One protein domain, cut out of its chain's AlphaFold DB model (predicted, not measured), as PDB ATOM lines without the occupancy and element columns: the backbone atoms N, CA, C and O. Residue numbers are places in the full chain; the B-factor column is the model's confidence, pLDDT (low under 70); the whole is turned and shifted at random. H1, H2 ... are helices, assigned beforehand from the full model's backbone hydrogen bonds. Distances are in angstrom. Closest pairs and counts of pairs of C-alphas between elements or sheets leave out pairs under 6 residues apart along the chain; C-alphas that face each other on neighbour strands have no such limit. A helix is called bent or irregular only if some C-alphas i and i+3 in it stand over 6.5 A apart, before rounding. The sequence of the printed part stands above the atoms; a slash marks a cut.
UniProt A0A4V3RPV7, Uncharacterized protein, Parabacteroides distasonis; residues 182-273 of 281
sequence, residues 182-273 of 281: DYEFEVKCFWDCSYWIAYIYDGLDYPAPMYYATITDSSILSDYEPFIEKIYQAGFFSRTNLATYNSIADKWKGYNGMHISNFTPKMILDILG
ATOM      1  N   ASP A 182      50.934  64.514 124.673       97.69
ATOM      2  CA  ASP A 182      51.029  64.856 126.096       97.69
ATOM      3  C   ASP A 182      51.801  63.828 126.925       97.69
ATOM      4  O   ASP A 182      52.466  64.201 127.891       97.69
ATOM      5  N   TYR A 183      51.738  62.550 126.544       97.12
ATOM      6  CA  TYR A 183      52.470  61.482 127.225       97.12
ATOM      7  C   TYR A 183      53.979  61.599 126.999       97.12
ATOM      8  O   TYR A 183      54.743  61.511 127.957       97.12
ATOM      9  N   GLU A 184      54.402  61.892 125.770       95.81
ATOM     10  CA  GLU A 184      55.805  62.181 125.463       95.81
ATOM     11  C   GLU A 184      56.272  63.455 126.173       95.81
ATOM     12  O   GLU A 184      57.316  63.474 126.829       95.81
ATOM     13  N   PHE A 185      55.462  64.515 126.114       96.81
ATOM     14  CA  PHE A 185      55.785  65.780 126.767       96.81
ATOM     15  C   PHE A 185      55.937  65.627 128.288       96.81
ATOM     16  O   PHE A 185      56.859  66.197 128.876       96.81
ATOM     17  N   GLU A 186      55.081  64.826 128.936       98.00
ATOM     18  CA  GLU A 186      55.200  64.531 130.366       98.00
ATOM     19  C   GLU A 186      56.527  63.839 130.691       98.00
ATOM     20  O   GLU A 186      57.138  64.171 131.704       98.00
ATOM     21  N   VAL A 187      57.002  62.913 129.849       96.50
ATOM     22  CA  VAL A 187      58.285  62.231 130.067       96.50
ATOM     23  C   VAL A 187      59.455  63.211 129.996       96.50
ATOM     24  O   VAL A 187      60.269  63.235 130.923       96.50
ATOM     25  N   LYS A 188      59.507  64.082 128.979       94.56
ATOM     26  CA  LYS A 188      60.564  65.108 128.875       94.56
ATOM     27  C   LYS A 188      60.514  66.087 130.047       94.56
ATOM     28  O   LYS A 188      61.528  66.356 130.685       94.56
ATOM     29  N   CYS A 189      59.316  66.553 130.402       95.44
ATOM     30  CA  CYS A 189      59.133  67.478 131.516       95.44
ATOM     31  C   CYS A 189      59.487  66.849 132.870       95.44
ATOM     32  O   CYS A 189      60.119  67.499 133.705       95.44
ATOM     33  N   PHE A 190      59.137  65.578 133.085       96.25
ATOM     34  CA  PHE A 190      59.541  64.827 134.270       96.25
ATOM     35  C   PHE A 190      61.062  64.738 134.381       96.25
ATOM     36  O   PHE A 190      61.604  64.955 135.468       96.25
ATOM     37  N   TRP A 191      61.738  64.438 133.270       93.62
ATOM     38  CA  TRP A 191      63.192  64.343 133.214       93.62
ATOM     39  C   TRP A 191      63.841  65.663 133.629       93.62
ATOM     40  O   TRP A 191      64.608  65.700 134.594       93.62
ATOM     41  N   ASP A 192      63.441  66.756 132.979       92.25
ATOM     42  CA  ASP A 192      63.969  68.096 133.231       92.25
ATOM     43  C   ASP A 192      63.736  68.539 134.676       92.25
ATOM     44  O   ASP A 192      64.672  68.953 135.364       92.25
ATOM     45  N   CYS A 193      62.507  68.394 135.180       93.25
ATOM     46  CA  CYS A 193      62.191  68.758 136.558       93.25
ATOM     47  C   CYS A 193      63.007  67.932 137.559       93.25
ATOM     48  O   CYS A 193      63.547  68.490 138.511       93.25
ATOM     49  N   SER A 194      63.113  66.614 137.356       93.50
ATOM     50  CA  SER A 194      63.807  65.718 138.289       93.50
ATOM     51  C   SER A 194      65.295  66.047 138.396       93.50
ATOM     52  O   SER A 194      65.835  66.104 139.501       93.50
ATOM     53  N   TYR A 195      65.963  66.291 137.265       91.06
ATOM     54  CA  TYR A 195      67.386  66.630 137.259       91.06
ATOM     55  C   TYR A 195      67.658  68.018 137.834       91.06
ATOM     56  O   TYR A 195      68.544  68.145 138.677       91.06
ATOM     57  N   TRP A 196      66.888  69.041 137.452       89.69
ATOM     58  CA  TRP A 196      67.093  70.389 137.991       89.69
ATOM     59  C   TRP A 196      66.794  70.479 139.487       89.69
ATOM     60  O   TRP A 196      67.540  71.121 140.227       89.69
ATOM     61  N   ILE A 197      65.744  69.801 139.962       92.06
ATOM     62  CA  ILE A 197      65.466  69.720 141.399       92.06
ATOM     63  C   ILE A 197      66.620  69.003 142.111       92.06
ATOM     64  O   ILE A 197      67.107  69.513 143.115       92.06
ATOM     65  N   ALA A 198      67.102  67.865 141.607       90.56
ATOM     66  CA  ALA A 198      68.209  67.139 142.237       90.56
ATOM     67  C   ALA A 198      69.533  67.918 142.225       90.56
ATOM     68  O   ALA A 198      70.278  67.869 143.201       90.56
ATOM     69  N   TYR A 199      69.808  68.684 141.171       87.56
ATOM     70  CA  TYR A 199      70.966  69.572 141.118       87.56
ATOM     71  C   TYR A 199      70.947  70.583 142.276       87.56
ATOM     72  O   TYR A 199      71.916  70.699 143.022       87.56
ATOM     73  N   ILE A 200      69.812  71.257 142.491       87.50
ATOM     74  CA  ILE A 200      69.685  72.297 143.524       87.50
ATOM     75  C   ILE A 200      69.537  71.714 144.941       87.50
ATOM     76  O   ILE A 200      70.056  72.288 145.897       87.50
ATOM     77  N   TYR A 201      68.824  70.596 145.097       89.56
ATOM     78  CA  TYR A 201      68.390  70.078 146.404       89.56
ATOM     79  C   TYR A 201      69.102  68.803 146.866       89.56
ATOM     80  O   TYR A 201      68.975  68.458 148.038       89.56
ATOM     81  N   ASP A 202      69.838  68.108 145.995       87.25
ATOM     82  CA  ASP A 202      70.577  66.887 146.357       87.25
ATOM     83  C   ASP A 202      72.092  67.039 146.149       87.25
ATOM     84  O   ASP A 202      72.846  66.134 146.505       87.25
ATOM     85  N   GLY A 203      72.552  68.159 145.576       83.12
ATOM     86  CA  GLY A 203      73.967  68.379 145.265       83.12
ATOM     87  C   GLY A 203      74.493  67.443 144.174       83.12
ATOM     88  O   GLY A 203      75.659  67.056 144.205       83.12
ATOM     89  N   LEU A 204      73.628  67.030 143.241       83.00
ATOM     90  CA  LEU A 204      74.028  66.214 142.098       83.00
ATOM     91  C   LEU A 204      74.991  67.017 141.207       83.00
ATOM     92  O   LEU A 204      74.598  68.058 140.688       83.00
ATOM     93  N   ASP A 205      76.217  66.534 140.993       71.06
ATOM     94  CA  ASP A 205      77.150  67.171 140.055       71.06
ATOM     95  C   ASP A 205      76.597  67.100 138.618       71.06
ATOM     96  O   ASP A 205      76.276  66.026 138.100       71.06
ATOM     97  N   TYR A 206      76.470  68.262 137.973       57.44
ATOM     98  CA  TYR A 206      76.079  68.395 136.565       57.44
ATOM     99  C   TYR A 206      77.223  67.842 135.678       57.44
ATOM    100  O   TYR A 206      78.383  68.155 135.947       57.44
ATOM    101  N   PRO A 207      76.955  67.026 134.637       52.41
ATOM    102  CA  PRO A 207      75.920  67.288 133.649       52.41
ATOM    103  C   PRO A 207      74.874  66.185 133.545       52.41
ATOM    104  O   PRO A 207      75.179  65.035 133.231       52.41
ATOM    105  N   ALA A 208      73.608  66.558 133.739       53.25
ATOM    106  CA  ALA A 208      72.513  65.729 133.260       53.25
ATOM    107  C   ALA A 208      72.680  65.520 131.740       53.25
ATOM    108  O   ALA A 208      73.045  66.474 131.041       53.25
ATOM    109  N   PRO A 209      72.419  64.317 131.198       52.97
ATOM    110  CA  PRO A 209      72.269  64.171 129.760       52.97
ATOM    111  C   PRO A 209      71.174  65.137 129.287       52.97
ATOM    112  O   PRO A 209      70.120  65.264 129.915       52.97
ATOM    113  N   MET A 210      71.468  65.866 128.213       52.34
ATOM    114  CA  MET A 210      70.584  66.864 127.621       52.34
ATOM    115  C   MET A 210      69.335  66.160 127.056       52.34
ATOM    116  O   MET A 210      69.340  65.724 125.910       52.34
ATOM    117  N   TYR A 211      68.278  66.046 127.861       59.56
ATOM    118  CA  TYR A 211      66.966  65.493 127.486       59.56
ATOM    119  C   TYR A 211      65.854  66.543 127.616       59.56
ATOM    120  O   TYR A 211      64.710  66.239 127.947       59.56
ATOM    121  N   TYR A 212      66.194  67.797 127.311       65.50
ATOM    122  CA  TYR A 212      65.249  68.898 127.361       65.50
ATOM    123  C   TYR A 212      64.154  68.748 126.309       65.50
ATOM    124  O   TYR A 212      64.441  68.512 125.130       65.50
ATOM    125  N   ALA A 213      62.901  69.020 126.689       64.94
ATOM    126  CA  ALA A 213      61.817  69.189 125.715       64.94
ATOM    127  C   ALA A 213      62.202  70.208 124.617       64.94
ATOM    128  O   ALA A 213      61.851  70.049 123.446       64.94
ATOM    129  N   THR A 214      63.012  71.204 124.977       65.81
ATOM    130  CA  THR A 214      63.516  72.259 124.090       65.81
ATOM    131  C   THR A 214      64.571  71.795 123.086       65.81
ATOM    132  O   THR A 214      64.765  72.461 122.073       65.81
ATOM    133  N   ILE A 215      65.219  70.643 123.302       71.50
ATOM    134  CA  ILE A 215      66.091  70.022 122.288       71.50
ATOM    135  C   ILE A 215      65.251  69.491 121.135       71.50
ATOM    136  O   ILE A 215      65.635  69.616 119.975       71.50
ATOM    137  N   THR A 216      64.100  68.903 121.458       81.12
ATOM    138  CA  THR A 216      63.185  68.358 120.447       81.12
ATOM    139  C   THR A 216      62.359  69.446 119.758       81.12
ATOM    140  O   THR A 216      61.901  69.245 118.638       81.12
ATOM    141  N   ASP A 217      62.191  70.607 120.398       88.06
ATOM    142  CA  ASP A 217      61.517  71.769 119.822       88.06
ATOM    143  C   ASP A 217      61.964  73.073 120.498       88.06
ATOM    144  O   ASP A 217      61.503  73.439 121.579       88.06
ATOM    145  N   SER A 218      62.832  73.824 119.825       89.06
ATOM    146  CA  SER A 218      63.327  75.102 120.338       89.06
ATOM    147  C   SER A 218      62.271  76.214 120.340       89.06
ATOM    148  O   SER A 218      62.485  77.247 120.972       89.06
ATOM    149  N   SER A 219      61.119  76.032 119.682       91.25
ATOM    150  CA  SER A 219      60.094  77.079 119.586       91.25
ATOM    151  C   SER A 219      59.361  77.353 120.901       91.25
ATOM    152  O   SER A 219      58.779  78.426 121.056       91.25
ATOM    153  N   ILE A 220      59.428  76.429 121.865       94.12
ATOM    154  CA  ILE A 220      58.847  76.603 123.204       94.12
ATOM    155  C   ILE A 220      59.835  77.156 124.240       94.12
ATOM    156  O   ILE A 220      59.439  77.388 125.381       94.12
ATOM    157  N   LEU A 221      61.106  77.366 123.872       91.06
ATOM    158  CA  LEU A 221      62.202  77.691 124.799       91.06
ATOM    159  C   LEU A 221      61.874  78.870 125.726       91.06
ATOM    160  O   LEU A 221      62.024  78.748 126.940       91.06
ATOM    161  N   SER A 222      61.355  79.968 125.165       92.12
ATOM    162  CA  SER A 222      61.043  81.200 125.908       92.12
ATOM    163  C   SER A 222      60.005  81.012 127.011       92.12
ATOM    164  O   SER A 222      60.014  81.755 127.988       92.12
ATOM    165  N   ASP A 223      59.105  80.042 126.848       94.00
ATOM    166  CA  ASP A 223      58.043  79.753 127.811       94.00
ATOM    167  C   ASP A 223      58.464  78.620 128.760       94.00
ATOM    168  O   ASP A 223      58.097  78.615 129.936       94.00
ATOM    169  N   TYR A 224      59.241  77.657 128.253       95.00
ATOM    170  CA  TYR A 224      59.603  76.437 128.965       95.00
ATOM    171  C   TYR A 224      60.733  76.633 129.977       95.00
ATOM    172  O   TYR A 224      60.621  76.130 131.094       95.00
ATOM    173  N   GLU A 225      61.790  77.382 129.648       91.75
ATOM    174  CA  GLU A 225      62.894  77.602 130.598       91.75
ATOM    175  C   GLU A 225      62.432  78.320 131.876       91.75
ATOM    176  O   GLU A 225      62.669  77.774 132.957       91.75
ATOM    177  N   PRO A 226      61.688  79.448 131.815       94.06
ATOM    178  CA  PRO A 226      61.195  80.105 133.029       94.06
ATOM    179  C   PRO A 226      60.208  79.230 133.814       94.06
ATOM    180  O   PRO A 226      60.099  79.318 135.039       94.06
ATOM    181  N   PHE A 227      59.461  78.376 133.111       95.75
ATOM    182  CA  PHE A 227      58.544  77.426 133.725       95.75
ATOM    183  C   PHE A 227      59.285  76.361 134.546       95.75
ATOM    184  O   PHE A 227      58.932  76.142 135.708       95.75
ATOM    185  N   ILE A 228      60.319  75.740 133.969       94.56
ATOM    186  CA  ILE A 228      61.181  74.772 134.658       94.56
ATOM    187  C   ILE A 228      61.948  75.444 135.798       94.56
ATOM    188  O   ILE A 228      61.995  74.888 136.895       94.56
ATOM    189  N   GLU A 229      62.449  76.666 135.592       91.81
ATOM    190  CA  GLU A 229      63.094  77.477 136.630       91.81
ATOM    191  C   GLU A 229      62.220  77.666 137.857       91.81
ATOM    192  O   GLU A 229      62.624  77.337 138.974       91.81
ATOM    193  N   LYS A 230      60.975  78.094 137.656       94.25
ATOM    194  CA  LYS A 230      60.024  78.251 138.755       94.25
ATOM    195  C   LYS A 230      59.800  76.944 139.524       94.25
ATOM    196  O   LYS A 230      59.635  76.976 140.744       94.25
ATOM    197  N   ILE A 231      59.757  75.806 138.830       94.56
ATOM    198  CA  ILE A 231      59.548  74.487 139.445       94.56
ATOM    199  C   ILE A 231      60.769  74.069 140.260       94.56
ATOM    200  O   ILE A 231      60.618  73.700 141.428       94.56
ATOM    201  N   TYR A 232      61.973  74.139 139.682       91.12
ATOM    202  CA  TYR A 232      63.159  73.704 140.406       91.12
ATOM    203  C   TYR A 232      63.511  74.653 141.542       91.12
ATOM    204  O   TYR A 232      63.938  74.173 142.579       91.12
ATOM    205  N   GLN A 233      63.264  75.963 141.429       90.75
ATOM    206  CA  GLN A 233      63.456  76.896 142.545       90.75
ATOM    207  C   GLN A 233      62.513  76.579 143.708       90.75
ATOM    208  O   GLN A 233      62.926  76.631 144.865       90.75
ATOM    209  N   ALA A 234      61.267  76.194 143.414       92.25
ATOM    210  CA  ALA A 234      60.313  75.755 144.428       92.25
ATOM    211  C   ALA A 234      60.633  74.361 145.000       92.25
ATOM    212  O   ALA A 234      60.179  74.035 146.096       92.25
ATOM    213  N   GLY A 235      61.380  73.533 144.264       93.00
ATOM    214  CA  GLY A 235      61.708  72.158 144.640       93.00
ATOM    215  C   GLY A 235      60.561  71.160 144.442       93.00
ATOM    216  O   GLY A 235      60.619  70.065 145.003       93.00
ATOM    217  N   PHE A 236      59.496  71.528 143.711       95.56
ATOM    218  CA  PHE A 236      58.359  70.651 143.392       95.56
ATOM    219  C   PHE A 236      57.466  71.190 142.265       95.56
ATOM    220  O   PHE A 236      57.401  72.390 142.006       95.56
ATOM    221  N   PHE A 237      56.701  70.288 141.648       96.69
ATOM    222  CA  PHE A 237      55.661  70.599 140.670       96.69
ATOM    223  C   PHE A 237      54.290  70.704 141.349       96.69
ATOM    224  O   PHE A 237      53.754  69.725 141.862       96.69
ATOM    225  N   SER A 238      53.663  71.877 141.333       94.62
ATOM    226  CA  SER A 238      52.363  72.093 141.980       94.62
ATOM    227  C   SER A 238      51.196  72.046 140.989       94.62
ATOM    228  O   SER A 238      51.350  72.279 139.793       94.62
ATOM    229  N   ARG A 239      49.964  71.877 141.486       95.06
ATOM    230  CA  ARG A 239      48.759  72.014 140.639       95.06
ATOM    231  C   ARG A 239      48.598  73.405 140.013       95.06
ATOM    232  O   ARG A 239      47.928  73.529 138.995       95.06
ATOM    233  N   THR A 240      49.222  74.442 140.576       95.12
ATOM    234  CA  THR A 240      49.193  75.796 139.992       95.12
ATOM    235  C   THR A 240      50.017  75.891 138.704       95.12
ATOM    236  O   THR A 240      49.809  76.802 137.909       95.12
ATOM    237  N   ASN A 241      50.906  74.921 138.455       96.31
ATOM    238  CA  ASN A 241      51.711  74.831 137.241       96.31
ATOM    239  C   ASN A 241      50.927  74.258 136.044       96.31
ATOM    240  O   ASN A 241      51.394  74.374 134.915       96.31
ATOM    241  N   LEU A 242      49.738  73.670 136.257       97.25
ATOM    242  CA  LEU A 242      49.001  72.933 135.220       97.25
ATOM    243  C   LEU A 242      48.593  73.789 134.020       97.25
ATOM    244  O   LEU A 242      48.664  73.312 132.890       97.25
ATOM    245  N   ALA A 243      48.178  75.037 134.243       97.12
ATOM    246  CA  ALA A 243      47.778  75.922 133.151       97.12
ATOM    247  C   ALA A 243      48.967  76.234 132.226       97.12
ATOM    248  O   ALA A 243      48.857  76.104 131.010       97.12
ATOM    249  N   THR A 244      50.123  76.573 132.807       97.25
ATOM    250  CA  THR A 244      51.361  76.821 132.054       97.25
ATOM    251  C   THR A 244      51.862  75.549 131.370       97.25
ATOM    252  O   THR A 244      52.180  75.598 130.188       97.25
ATOM    253  N   TYR A 245      51.841  74.404 132.064       97.69
ATOM    254  CA  TYR A 245      52.193  73.101 131.491       97.69
ATOM    255  C   TYR A 245      51.381  72.802 130.225       97.69
ATOM    256  O   TYR A 245      51.959  72.537 129.176       97.69
ATOM    257  N   ASN A 246      50.047  72.893 130.303       98.00
ATOM    258  CA  ASN A 246      49.168  72.605 129.166       98.00
ATOM    259  C   ASN A 246      49.382  73.604 128.025       98.00
ATOM    260  O   ASN A 246      49.438  73.209 126.867       98.00
ATOM    261  N   SER A 247      49.571  74.889 128.345       97.19
ATOM    262  CA  SER A 247      49.846  75.900 127.322       97.19
ATOM    263  C   SER A 247      51.151  75.642 126.567       97.19
ATOM    264  O   SER A 247      51.212  75.943 125.376       97.19
ATOM    265  N   ILE A 248      52.185  75.115 127.230       96.94
ATOM    266  CA  ILE A 248      53.446  74.768 126.567       96.94
ATOM    267  C   ILE A 248      53.297  73.461 125.780       96.94
ATOM    268  O   ILE A 248      53.705  73.409 124.620       96.94
ATOM    269  N   ALA A 249      52.657  72.441 126.363       96.44
ATOM    270  CA  ALA A 249      52.391  71.161 125.704       96.44
ATOM    271  C   ALA A 249      51.625  71.343 124.381       96.44
ATOM    272  O   ALA A 249      51.957  70.715 123.377       96.44
ATOM    273  N   ASP A 250      50.644  72.250 124.347       96.88
ATOM    274  CA  ASP A 250      49.880  72.574 123.140       96.88
ATOM    275  C   ASP A 250      50.766  73.139 122.016       96.88
ATOM    276  O   ASP A 250      50.663  72.722 120.860       96.88
ATOM    277  N   LYS A 251      51.717  74.018 122.356       95.81
ATOM    278  CA  LYS A 251      52.650  74.625 121.392       95.81
ATOM    279  C   LYS A 251      53.752  73.674 120.936       95.81
ATOM    280  O   LYS A 251      54.253  73.841 119.827       95.81
ATOM    281  N   TRP A 252      54.115  72.708 121.776       96.38
ATOM    282  CA  TRP A 252      55.249  71.817 121.560       96.38
ATOM    283  C   TRP A 252      55.074  70.924 120.324       96.38
ATOM    284  O   TRP A 252      54.029  70.297 120.133       96.38
ATOM    285  N   LYS A 253      56.109  70.864 119.485       94.06
ATOM    286  CA  LYS A 253      56.160  70.147 118.198       94.06
ATOM    287  C   LYS A 253      57.204  69.032 118.166       94.06
ATOM    288  O   LYS A 253      57.426  68.455 117.107       94.06
ATOM    289  N   GLY A 254      57.834  68.723 119.302       89.50
ATOM    290  CA  GLY A 254      58.872  67.690 119.383       89.50
ATOM    291  C   GLY A 254      58.353  66.267 119.157       89.50
ATOM    292  O   GLY A 254      59.141  65.372 118.866       89.50
ATOM    293  N   TYR A 255      57.035  66.063 119.228       90.88
ATOM    294  CA  TYR A 255      56.381  64.796 118.914       90.88
ATOM    295  C   TYR A 255      55.061  65.024 118.175       90.88
ATOM    296  O   TYR A 255      54.282  65.922 118.508       90.88
ATOM    297  N   ASN A 256      54.791  64.190 117.169       91.06
ATOM    298  CA  ASN A 256      53.560  64.264 116.391       91.06
ATOM    299  C   ASN A 256      52.376  63.740 117.210       91.06
ATOM    300  O   ASN A 256      52.357  62.581 117.610       91.06
ATOM    301  N   GLY A 257      51.351  64.565 117.404       93.81
ATOM    302  CA  GLY A 257      50.131  64.149 118.088       93.81
ATOM    303  C   GLY A 257      49.205  65.314 118.413       93.81
ATOM    304  O   GLY A 257      49.583  66.482 118.324       93.81
ATOM    305  N   MET A 258      47.976  64.984 118.795       96.88
ATOM    306  CA  MET A 258      47.009  65.950 119.312       96.88
ATOM    307  C   MET A 258      47.336  66.297 120.765       96.88
ATOM    308  O   MET A 258      47.818  65.445 121.508       96.88
ATOM    309  N   HIS A 259      47.049  67.529 121.173       97.19
ATOM    310  CA  HIS A 259      47.073  67.919 122.581       97.19
ATOM    311  C   HIS A 259      45.733  67.575 123.257       97.19
ATOM    312  O   HIS A 259      44.665  67.802 122.681       97.19
ATOM    313  N   ILE A 260      45.778  67.043 124.478       97.12
ATOM    314  CA  ILE A 260      44.610  66.841 125.340       97.12
ATOM    315  C   ILE A 260      44.371  68.113 126.155       97.12
ATOM    316  O   ILE A 260      45.120  68.429 127.077       97.12
ATOM    317  N   SER A 261      43.265  68.810 125.891       92.31
ATOM    318  CA  SER A 261      42.880  69.966 126.703       92.31
ATOM    319  C   SER A 261      42.716  69.580 128.179       92.31
ATOM    320  O   SER A 261      41.970  68.655 128.506       92.31
ATOM    321  N   ASN A 262      43.357  70.337 129.075       93.12
ATOM    322  CA  ASN A 262      43.380  70.089 130.523       93.12
ATOM    323  C   ASN A 262      44.027  68.748 130.918       93.12
ATOM    324  O   ASN A 262      43.623  68.122 131.905       93.12
ATOM    325  N   PHE A 263      45.044  68.309 130.173       97.50
ATOM    326  CA  PHE A 263      45.864  67.172 130.556       97.50
ATOM    327  C   PHE A 263      46.422  67.350 131.974       97.50
ATOM    328  O   PHE A 263      46.911  68.413 132.368       97.50
ATOM    329  N   THR A 264      46.336  66.282 132.762       97.75
ATOM    330  CA  THR A 264      46.885  66.232 134.116       97.75
ATOM    331  C   THR A 264      48.077  65.275 134.110       97.75
ATOM    332  O   THR A 264      47.831  64.071 134.030       97.75
ATOM    333  N   PRO A 265      49.329  65.767 134.227       98.00
ATOM    334  CA  PRO A 265      50.525  64.934 134.270       98.00
ATOM    335  C   PRO A 265      50.604  64.202 135.617       98.00
ATOM    336  O   PRO A 265      51.147  64.701 136.609       98.00
ATOM    337  N   LYS A 266      49.957  63.035 135.684       98.44
ATOM    338  CA  LYS A 266      49.794  62.238 136.904       98.44
ATOM    339  C   LYS A 266      51.130  61.743 137.446       98.44
ATOM    340  O   LYS A 266      51.282  61.714 138.663       98.44
ATOM    341  N   MET A 267      52.075  61.377 136.580       98.38
ATOM    342  CA  MET A 267      53.387  60.887 137.000       98.38
ATOM    343  C   MET A 267      54.185  62.009 137.663       98.38
ATOM    344  O   MET A 267      54.699  61.831 138.768       98.38
ATOM    345  N   ILE A 268      54.222  63.192 137.045       98.12
ATOM    346  CA  ILE A 268      54.893  64.363 137.625       98.12
ATOM    347  C   ILE A 268      54.238  64.753 138.956       98.12
ATOM    348  O   ILE A 268      54.935  64.949 139.949       98.12
ATOM    349  N   LEU A 269      52.905  64.829 139.014       98.00
ATOM    350  CA  LEU A 269      52.191  65.199 140.241       98.00
ATOM    351  C   LEU A 269      52.365  64.184 141.377       98.00
ATOM    352  O   LEU A 269      52.366  64.575 142.539       98.00
ATOM    353  N   ASP A 270      52.481  62.894 141.077       98.06
ATOM    354  CA  ASP A 270      52.688  61.869 142.103       98.06
ATOM    355  C   ASP A 270      54.124  61.896 142.651       98.06
ATOM    356  O   ASP A 270      54.335  61.838 143.863       98.06
ATOM    357  N   ILE A 271      55.119  62.031 141.771       97.75
ATOM    358  CA  ILE A 271      56.535  61.908 142.143       97.75
ATOM    359  C   ILE A 271      57.132  63.229 142.625       97.75
ATOM    360  O   ILE A 271      57.850  63.257 143.627       97.75
ATOM    361  N   LEU A 272      56.822  64.315 141.918       96.81
ATOM    362  CA  LEU A 272      57.368  65.652 142.132       96.81
ATOM    363  C   LEU A 272      56.340  66.600 142.758       96.81
ATOM    364  O   LEU A 272      56.623  67.780 142.906       96.81
ATOM    365  N   GLY A 273      55.154  66.120 143.148       95.25
ATOM    366  CA  GLY A 273      54.078  66.957 143.694       95.25
ATOM    367  C   GLY A 273      54.276  67.476 145.113       95.25
ATOM    368  O   GLY A 273      53.395  68.151 145.650       95.25
TER     369      GLY A 273
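Overview. This is residues 182 to 273 of the 281 residues of an uncharacterized protein of Parabacteroides distasonis (UniProt A0A4V3RPV7). One long helix, H1, crosses a helical hairpin of H3 and H4, which covers one side of it. Short H5 runs side by side with H1, and H2, of four residues, packs on H1 on the other side from H5. The printed part has 92 residues with five named helices, H1 to H5 in chain order, and no named strand: all helix. It is compact, with a radius of gyration of the C-alphas of 12.4 A and spans of 37 by 25 by 20 A.

Arrangement. Begin at H1, residues 182 to 202, which together with H3, residues 218 to 234, is a hub, each touching three helices. Look first at residues 185 to 192 of H1: these alone touch H2, residues 213 to 216, the closest C-alphas being those of Lys 188 and Ala 213 at 5.3 A. H2 and H3 only just touch, with 3 pairs of C-alphas within 8 A, and only at the corner; the closest are Thr 214 and Leu 221, 5.6 A. H1 touches H3 with residues 192 to 200 alone, at a steep tilt of 44 degrees, the same way; the C-alphas of Ile 197 and Tyr 232 are closest, at 4.7 A. H3 has a kink of 42 degrees near residue 225. H3 and H4, residues 239 to 251, form a hairpin: they touch at a shallow tilt of 13 degrees, opposite ways, with the C-alphas of Ile 220 and Ile 248 closest at 6.6 A. H1 and H4 are close but not clearly touching; their closest C-alphas, Phe 185 and Ala 249, are 6.5 A apart. H5, residues 266 to 271, touches H1 at a shallow tilt of 15 degrees, the same way, closest at the C-alphas of Phe 190 and Ile 268, 5.8 A. H3 and H5 are apart. Helix packing is only just mostly aligned, 2 of 3 pairs being at a shallow tilt. Every O i to N i+4 pair is within hydrogen-bond range in H1 and H5, against 10 of 13 in H3 and 6 of 9 in H4; H2 is too short for one.

Along the chain. Find C-alpha 182 at (51.029, 64.856, 126.096); from there H1 runs 28.2 A to C-alpha 202. H2 measures 5.5 A. H3 starts at C-alpha 218, (63.327, 75.102, 120.338), and spans 24.3 A; it is irregular, C-alphas 219 and 222 being 7.6 A apart. H4 spans 19.8 A and is only just irregular, C-alphas 240 and 243 being 7.0 A apart. H5 spans 8.5 A and ends at C-alpha 271, (56.535, 61.908, 142.143).

Size, cuts and confidence. The C-alphas of Gly 203 and Met 258, 37.5 A apart, are the two farthest apart. The printed part has no cut. Residues 252 to 265 make the long link from H4 to H5. Mean pLDDT of the printed part is 90.0; look for values under 70 at residues 206 to 214, of which 213 and 214 belong to H2.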